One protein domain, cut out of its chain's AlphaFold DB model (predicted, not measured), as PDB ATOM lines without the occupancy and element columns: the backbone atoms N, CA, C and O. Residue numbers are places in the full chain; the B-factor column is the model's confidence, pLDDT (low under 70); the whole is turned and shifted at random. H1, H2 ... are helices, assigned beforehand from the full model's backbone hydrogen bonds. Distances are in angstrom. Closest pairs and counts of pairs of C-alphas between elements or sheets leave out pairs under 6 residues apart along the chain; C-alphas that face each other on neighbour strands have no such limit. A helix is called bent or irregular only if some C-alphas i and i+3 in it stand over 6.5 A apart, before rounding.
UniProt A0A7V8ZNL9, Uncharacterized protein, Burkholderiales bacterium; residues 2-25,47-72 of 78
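What this domain is: This is residues 2 to 25 and 47 to 72 of the 78 residues of an uncharacterized protein of Burkholderiales bacterium (UniProt A0A7V8ZNL9). A long helix, H3, kinked toward its last residues, forms one side of an open, U-like frame; the shorter H2 forms the other side, and the small helix H1 bridges the two at one end. H2 and H3 leave a gap between them. The printed part has 50 residues with three named helices, H1, H2 and H3 in chain order, and no named strand; the class is all helix. The whole is loose, with a radius of gyration of the C-alphas of 12.4 A, and elongated, spanning 36 by 20 by 18 A.

Where its parts are: H3 covers residues 47 to 72 and measures 33.9 A from C-alpha 47 at (-60.511, -0.195, -25.503) to C-alpha 72 at (-37.098, -18.384, -9.163). H3 has a kink of 60 degrees near residue 66 and is irregular: C-alphas 63 and 66 are 7.7 A apart. H1 covers residues 6 to 10, with C-alpha 6 at (-54.384, -1.472, -33.304). H2 covers residues 12 to 21 and measures 14.4 A.

How they stand to each other: H3 touches H1 with residues 48 to 52 alone; the closest C-alphas, those of Val 7 and Val 49, are 5.7 A apart. H1 and H2 touch only at the corner by their tight link of 1 residue; their closest C-alphas, those of Glu 8 and Ala 15, are 5.5 A apart. H2 and H3 are apart. In H1 and H2 every O i to N i+4 pair is within hydrogen-bond range; in H3 17 of 22 are.

The domain as a whole: The two C-alphas farthest apart, those of Lys 2 and Phe 72, are 39.1 A apart. Residues 26 to 46 are not printed; across this cut, C-alphas 25 and 47 are 25.2 A apart. The link from H2 to H3 runs across the cut. Mean pLDDT of the printed part is 86.4; residues 65 to 72 are under 70.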
ATOM      1  N   LYS A   2     -50.650  -6.561 -45.461       75.12
ATOM      2  CA  LYS A   2     -50.282  -6.873 -44.074       75.12
ATOM      3  C   LYS A   2     -51.381  -6.299 -43.178       75.12
ATOM      4  O   LYS A   2     -51.645  -5.102 -43.259       75.12
ATOM      5  N   ILE A   3     -52.072  -7.142 -42.418       82.88
ATOM      6  CA  ILE A   3     -53.043  -6.679 -41.419       82.88
ATOM      7  C   ILE A   3     -52.224  -6.256 -40.202       82.88
ATOM      8  O   ILE A   3     -51.473  -7.072 -39.676       82.88
ATOM      9  N   LEU A   4     -52.324  -4.981 -39.826       87.44
ATOM     10  CA  LEU A   4     -51.677  -4.439 -38.633       87.44
ATOM     11  C   LEU A   4     -52.665  -4.437 -37.468       87.44
ATOM     12  O   LEU A   4     -53.850  -4.147 -37.676       87.44
ATOM     13  N   SER A   5     -52.173  -4.717 -36.265       91.88
ATOM     14  CA  SER A   5     -52.954  -4.594 -35.031       91.88
ATOM     15  C   SER A   5     -53.209  -3.120 -34.675       91.88
ATOM     16  O   SER A   5     -52.553  -2.215 -35.205       91.88
ATOM     17  N   GLU A   6     -54.158  -2.840 -33.782       93.25
ATOM     18  CA  GLU A   6     -54.384  -1.472 -33.304       93.25
ATOM     19  C   GLU A   6     -53.181  -0.938 -32.514       93.25
ATOM     20  O   GLU A   6     -52.848   0.247 -32.641       93.25
ATOM     21  N   VAL A   7     -52.458  -1.801 -31.788       93.31
ATOM     22  CA  VAL A   7     -51.162  -1.448 -31.181       93.31
ATOM     23  C   VAL A   7     -50.152  -1.011 -32.244       93.31
ATOM     24  O   VAL A   7     -49.528   0.036 -32.090       93.31
ATOM     25  N   GLU A   8     -49.986  -1.761 -33.336       93.75
ATOM     26  CA  GLU A   8     -49.019  -1.424 -34.394       93.75
ATOM     27  C   GLU A   8     -49.355  -0.106 -35.103       93.75
ATOM     28  O   GLU A   8     -48.455   0.675 -35.416       93.75
ATOM     29  N   LYS A   9     -50.647   0.161 -35.333       93.88
ATOM     30  CA  LYS A   9     -51.113   1.388 -35.997       93.88
ATOM     31  C   LYS A   9     -50.940   2.627 -35.125       93.88
ATOM     32  O   LYS A   9     -50.511   3.666 -35.621       93.88
ATOM     33  N   ARG A  10     -51.316   2.539 -33.845       93.12
ATOM     34  CA  ARG A  10     -51.424   3.707 -32.951       93.12
ATOM     35  C   ARG A  10     -50.193   3.900 -32.073       93.12
ATOM     36  O   ARG A  10     -49.841   5.029 -31.742       93.12
ATOM     37  N   PHE A  11     -49.518   2.810 -31.717       93.81
ATOM     38  CA  PHE A  11     -48.413   2.787 -30.762       93.81
ATOM     39  C   PHE A  11     -47.225   1.956 -31.285       93.81
ATOM     40  O   PHE A  11     -46.798   0.995 -30.638       93.81
ATOM     41  N   PRO A  12     -46.606   2.337 -32.421       95.19
ATOM     42  CA  PRO A  12     -45.533   1.552 -33.043       95.19
ATOM     43  C   PRO A  12     -44.300   1.363 -32.142       95.19
ATOM     44  O   PRO A  12     -43.575   0.377 -32.269       95.19
ATOM     45  N   HIS A  13     -44.054   2.284 -31.203       94.94
ATOM     46  CA  HIS A  13     -42.991   2.141 -30.202       94.94
ATOM     47  C   HIS A  13     -43.312   1.058 -29.161       94.94
ATOM     48  O   HIS A  13     -42.413   0.328 -28.753       94.94
ATOM     49  N   VAL A  14     -44.584   0.919 -28.773       94.06
ATOM     50  CA  VAL A  14     -45.040  -0.151 -27.880       94.06
ATOM     51  C   VAL A  14     -44.946  -1.494 -28.589       94.06
ATOM     52  O   VAL A  14     -44.359  -2.418 -28.036       94.06
ATOM     53  N   ALA A  15     -45.425  -1.584 -29.835       96.12
ATOM     54  CA  ALA A  15     -45.304  -2.798 -30.643       96.12
ATOM     55  C   ALA A  15     -43.844  -3.267 -30.748       96.12
ATOM     56  O   ALA A  15     -43.542  -4.430 -30.489       96.12
ATOM     57  N   ARG A  16     -42.915  -2.341 -31.034       96.50
ATOM     58  CA  ARG A  16     -41.477  -2.641 -31.077       96.50
ATOM     59  C   ARG A  16     -40.957  -3.189 -29.748       96.50
ATOM     60  O   ARG A  16     -40.255  -4.194 -29.753       96.50
ATOM     61  N   ASN A  17     -41.287  -2.551 -28.627       96.38
ATOM     62  CA  ASN A  17     -40.828  -2.996 -27.310       96.38
ATOM     63  C   ASN A  17     -41.400  -4.368 -26.938       96.38
ATOM     64  O   ASN A  17     -40.662  -5.214 -26.443       96.38
ATOM     65  N   ILE A  18     -42.677  -4.613 -27.249       95.19
ATOM     66  CA  ILE A  18     -43.311  -5.926 -27.090       95.19
ATOM     67  C   ILE A  18     -42.544  -6.985 -27.879       95.19
ATOM     68  O   ILE A  18     -42.210  -8.021 -27.318       95.19
ATOM     69  N   THR A  19     -42.215  -6.727 -29.150       95.50
ATOM     70  CA  THR A  19     -41.439  -7.673 -29.969       95.50
ATOM     71  C   THR A  19     -40.049  -7.933 -29.389       95.50
ATOM     72  O   THR A  19     -39.605  -9.074 -29.386       95.50
ATOM     73  N   LEU A  20     -39.366  -6.897 -28.892       96.56
ATOM     74  CA  LEU A  20     -38.020  -7.025 -28.322       96.56
ATOM     75  C   LEU A  20     -37.993  -7.837 -27.022       96.56
ATOM     76  O   LEU A  20     -37.012  -8.525 -26.765       96.56
ATOM     77  N   MET A  21     -39.042  -7.738 -26.204       95.31
ATOM     78  CA  MET A  21     -39.115  -8.390 -24.892       95.31
ATOM     79  C   MET A  21     -39.870  -9.724 -24.928       95.31
ATOM     80  O   MET A  21     -39.974 -10.391 -23.903       95.31
ATOM     81  N   TRP A  22     -40.430 -10.117 -26.076       94.75
ATOM     82  CA  TRP A  22     -41.298 -11.287 -26.165       94.75
ATOM     83  C   TRP A  22     -40.572 -12.579 -25.772       94.75
ATOM     84  O   TRP A  22     -39.564 -12.946 -26.373       94.75
ATOM     85  N   GLY A  23     -41.120 -13.299 -24.791       90.69
ATOM     86  CA  GLY A  23     -40.535 -14.521 -24.242       90.69
ATOM     87  C   GLY A  23     -39.571 -14.289 -23.076       90.69
ATOM     88  O   GLY A  23     -39.147 -15.263 -22.454       90.69
ATOM     89  N   CYS A  24     -39.257 -13.032 -22.752       92.06
ATOM     90  CA  CYS A  24     -38.407 -12.657 -21.627       92.06
ATOM     91  C   CYS A  24     -39.252 -12.217 -20.412       92.06
ATOM     92  O   CYS A  24     -40.346 -11.671 -20.589       92.06
ATOM     93  N   PRO A  25     -38.777 -12.410 -19.165       88.69
ATOM     94  CA  PRO A  25     -39.500 -11.980 -17.964       88.69
ATOM     95  C   PRO A  25     -39.854 -10.484 -17.949       88.69
ATOM     96  O   PRO A  25     -40.930 -10.106 -17.483       88.69
ATOM     97  N   THR A  47     -60.083   1.146 -25.922       88.69
ATOM     98  CA  THR A  47     -60.511  -0.195 -25.503       88.69
ATOM     99  C   THR A  47     -59.907  -1.293 -26.374       88.69
ATOM    100  O   THR A  47     -59.397  -2.275 -25.847       88.69
ATOM    101  N   GLU A  48     -59.850  -1.094 -27.692       92.12
ATOM    102  CA  GLU A  48     -59.311  -2.082 -28.633       92.12
ATOM    103  C   GLU A  48     -57.819  -2.349 -28.394       92.12
ATOM    104  O   GLU A  48     -57.343  -3.475 -28.516       92.12
ATOM    105  N   VAL A  49     -57.071  -1.313 -28.010       92.62
ATOM    106  CA  VAL A  49     -55.648  -1.437 -27.686       92.62
ATOM    107  C   VAL A  49     -55.473  -2.118 -26.335       92.62
ATOM    108  O   VAL A  49     -54.604  -2.975 -26.203       92.62
ATOM    109  N   LEU A  50     -56.301  -1.783 -25.344       91.31
ATOM    110  CA  LEU A  50     -56.266  -2.440 -24.039       91.31
ATOM    111  C   LEU A  50     -56.582  -3.941 -24.153       91.31
ATOM    112  O   LEU A  50     -55.887  -4.756 -23.545       91.31
ATOM    113  N   ASP A  51     -57.566  -4.310 -24.971       92.94
ATOM    114  CA  ASP A  51     -57.921  -5.705 -25.240       92.94
ATOM    115  C   ASP A  51     -56.766  -6.473 -25.898       92.94
ATOM    116  O   ASP A  51     -56.449  -7.590 -25.473       92.94
ATOM    117  N   GLU A  52     -56.079  -5.863 -26.874       94.81
ATOM    118  CA  GLU A  52     -54.861  -6.429 -27.468       94.81
ATOM    119  C   GLU A  52     -53.754  -6.619 -26.413       94.81
ATOM    120  O   GLU A  52     -53.143  -7.691 -26.355       94.81
ATOM    121  N   MET A  53     -53.524  -5.643 -25.523       93.88
ATOM    122  CA  MET A  53     -52.522  -5.766 -24.448       93.88
ATOM    123  C   MET A  53     -52.861  -6.894 -23.470       93.88
ATOM    124  O   MET A  53     -52.001  -7.707 -23.128       93.88
ATOM    125  N   LEU A  54     -54.119  -6.983 -23.035       93.38
ATOM    126  CA  LEU A  54     -54.580  -8.034 -22.129       93.38
ATOM    127  C   LEU A  54     -54.477  -9.422 -22.772       93.38
ATOM    128  O   LEU A  54     -54.116 -10.393 -22.102       93.38
ATOM    129  N   PHE A  55     -54.773  -9.527 -24.070       95.25
ATOM    130  CA  PHE A  55     -54.574 -10.754 -24.834       95.25
ATOM    131  C   PHE A  55     -53.098 -11.161 -24.873       95.25
ATOM    132  O   PHE A  55     -52.778 -12.304 -24.541       95.25
ATOM    133  N   LEU A  56     -52.199 -10.234 -25.211       95.00
ATOM    134  CA  LEU A  56     -50.760 -10.489 -25.268       95.00
ATOM    135  C   LEU A  56     -50.193 -10.886 -23.901       95.00
ATOM    136  O   LEU A  56     -49.403 -11.825 -23.824       95.00
ATOM    137  N   HIS A  57     -50.640 -10.240 -22.822       94.31
ATOM    138  CA  HIS A  57     -50.255 -10.592 -21.456       94.31
ATOM    139  C   HIS A  57     -50.623 -12.043 -21.114       94.31
ATOM    140  O   HIS A  57     -49.763 -12.825 -20.704       94.31
ATOM    141  N   ARG A  58     -51.882 -12.439 -21.355       93.88
ATOM    142  CA  ARG A  58     -52.335 -13.823 -21.135       93.88
ATOM    143  C   ARG A  58     -51.571 -14.813 -22.005       93.88
ATOM    144  O   ARG A  58     -51.114 -15.832 -21.497       93.88
ATOM    145  N   LEU A  59     -51.404 -14.509 -23.293       94.81
ATOM    146  CA  LEU A  59     -50.683 -15.369 -24.227       94.81
ATOM    147  C   LEU A  59     -49.238 -15.594 -23.774       94.81
ATOM    148  O   LEU A  59     -48.764 -16.729 -23.801       94.81
ATOM    149  N   HIS A  60     -48.558 -14.540 -23.324       94.25
ATOM    150  CA  HIS A  60     -47.195 -14.644 -22.827       94.25
ATOM    151  C   HIS A  60     -47.113 -15.539 -21.587       94.25
ATOM    152  O   HIS A  60     -46.273 -16.431 -21.540       94.25
ATOM    153  N   ILE A  61     -48.017 -15.372 -20.617       90.75
ATOM    154  CA  ILE A  61     -48.082 -16.246 -19.435       90.75
ATOM    155  C   ILE A  61     -48.349 -17.697 -19.848       90.75
ATOM    156  O   ILE A  61     -47.666 -18.600 -19.379       90.75
ATOM    157  N   THR A  62     -49.288 -17.953 -20.759       91.50
ATOM    158  CA  THR A  62     -49.571 -19.319 -21.225       91.50
ATOM    159  C   THR A  62     -48.378 -19.950 -21.949       91.50
ATOM    160  O   THR A  62     -48.168 -21.154 -21.840       91.50
ATOM    161  N   LYS A  63     -47.596 -19.168 -22.701       90.94
ATOM    162  CA  LYS A  63     -46.467 -19.678 -23.499       90.94
ATOM    163  C   LYS A  63     -45.142 -19.735 -22.737       90.94
ATOM    164  O   LYS A  63     -44.301 -20.563 -23.075       90.94
ATOM    165  N   HIS A  64     -44.957 -18.877 -21.737       86.88
ATOM    166  CA  HIS A  64     -43.672 -18.656 -21.063       86.88
ATOM    167  C   HIS A  64     -43.759 -18.724 -19.528       86.88
ATOM    168  O   HIS A  64     -42.732 -18.713 -18.854       86.88
ATOM    169  N   GLY A  65     -44.956 -18.839 -18.949       69.81
ATOM    170  CA  GLY A  65     -45.183 -18.852 -17.499       69.81
ATOM    171  C   GLY A  65     -44.510 -20.018 -16.773       69.81
ATOM    172  O   GLY A  65     -43.995 -19.817 -15.673       69.81
ATOM    173  N   GLU A  66     -44.388 -21.191 -17.404       57.53
ATOM    174  CA  GLU A  66     -43.646 -22.336 -16.843       57.53
ATOM    175  C   GLU A  66     -42.136 -22.074 -16.702       57.53
ATOM    176  O   GLU A  66     -41.484 -22.657 -15.835       57.53
ATOM    177  N   LEU A  67     -41.565 -21.177 -17.516       54.38
ATOM    178  CA  LEU A  67     -40.140 -20.833 -17.462       54.38
ATOM    179  C   LEU A  67     -39.828 -19.852 -16.320       54.38
ATOM    180  O   LEU A  67     -38.732 -19.900 -15.766       54.38
ATOM    181  N   SER A  68     -40.796 -19.021 -15.912       50.91
ATOM    182  CA  SER A  68     -40.615 -18.065 -14.806       50.91
ATOM    183  C   SER A  68     -40.557 -18.741 -13.429       50.91
ATOM    184  O   SER A  68     -39.741 -18.361 -12.592       50.91
ATOM    185  N   VAL A  69     -41.333 -19.815 -13.220       52.19
ATOM    186  CA  VAL A  69     -41.333 -20.579 -11.958       52.19
ATOM    187  C   VAL A  69     -40.003 -21.316 -11.763       52.19
ATOM    188  O   VAL A  69     -39.466 -21.359 -10.659       52.19
ATOM    189  N   ARG A  70     -39.413 -21.845 -12.843       48.50
ATOM    190  CA  ARG A  70     -38.146 -22.595 -12.768       48.50
ATOM    191  C   ARG A  70     -36.923 -21.714 -12.510       48.50
ATOM    192  O   ARG A  70     -35.946 -22.206 -11.953       48.50
ATOM    193  N   HIS A  71     -36.954 -20.436 -12.896       48.44
ATOM    194  CA  HIS A  71     -35.840 -19.520 -12.633       48.44
ATOM    195  C   HIS A  71     -35.808 -19.069 -11.163       48.44
ATOM    196  O   HIS A  71     -34.733 -19.011 -10.570       48.44
ATOM    197  N   PHE A  72     -36.977 -18.853 -10.548       49.59
ATOM    198  CA  PHE A  72     -37.098 -18.384  -9.163       49.59
ATOM    199  C   PHE A  72     -36.655 -19.427  -8.118       49.59
ATOM    200  O   PHE A  72     -35.956 -19.093  -7.161       49.59
TER     201      PHE A  72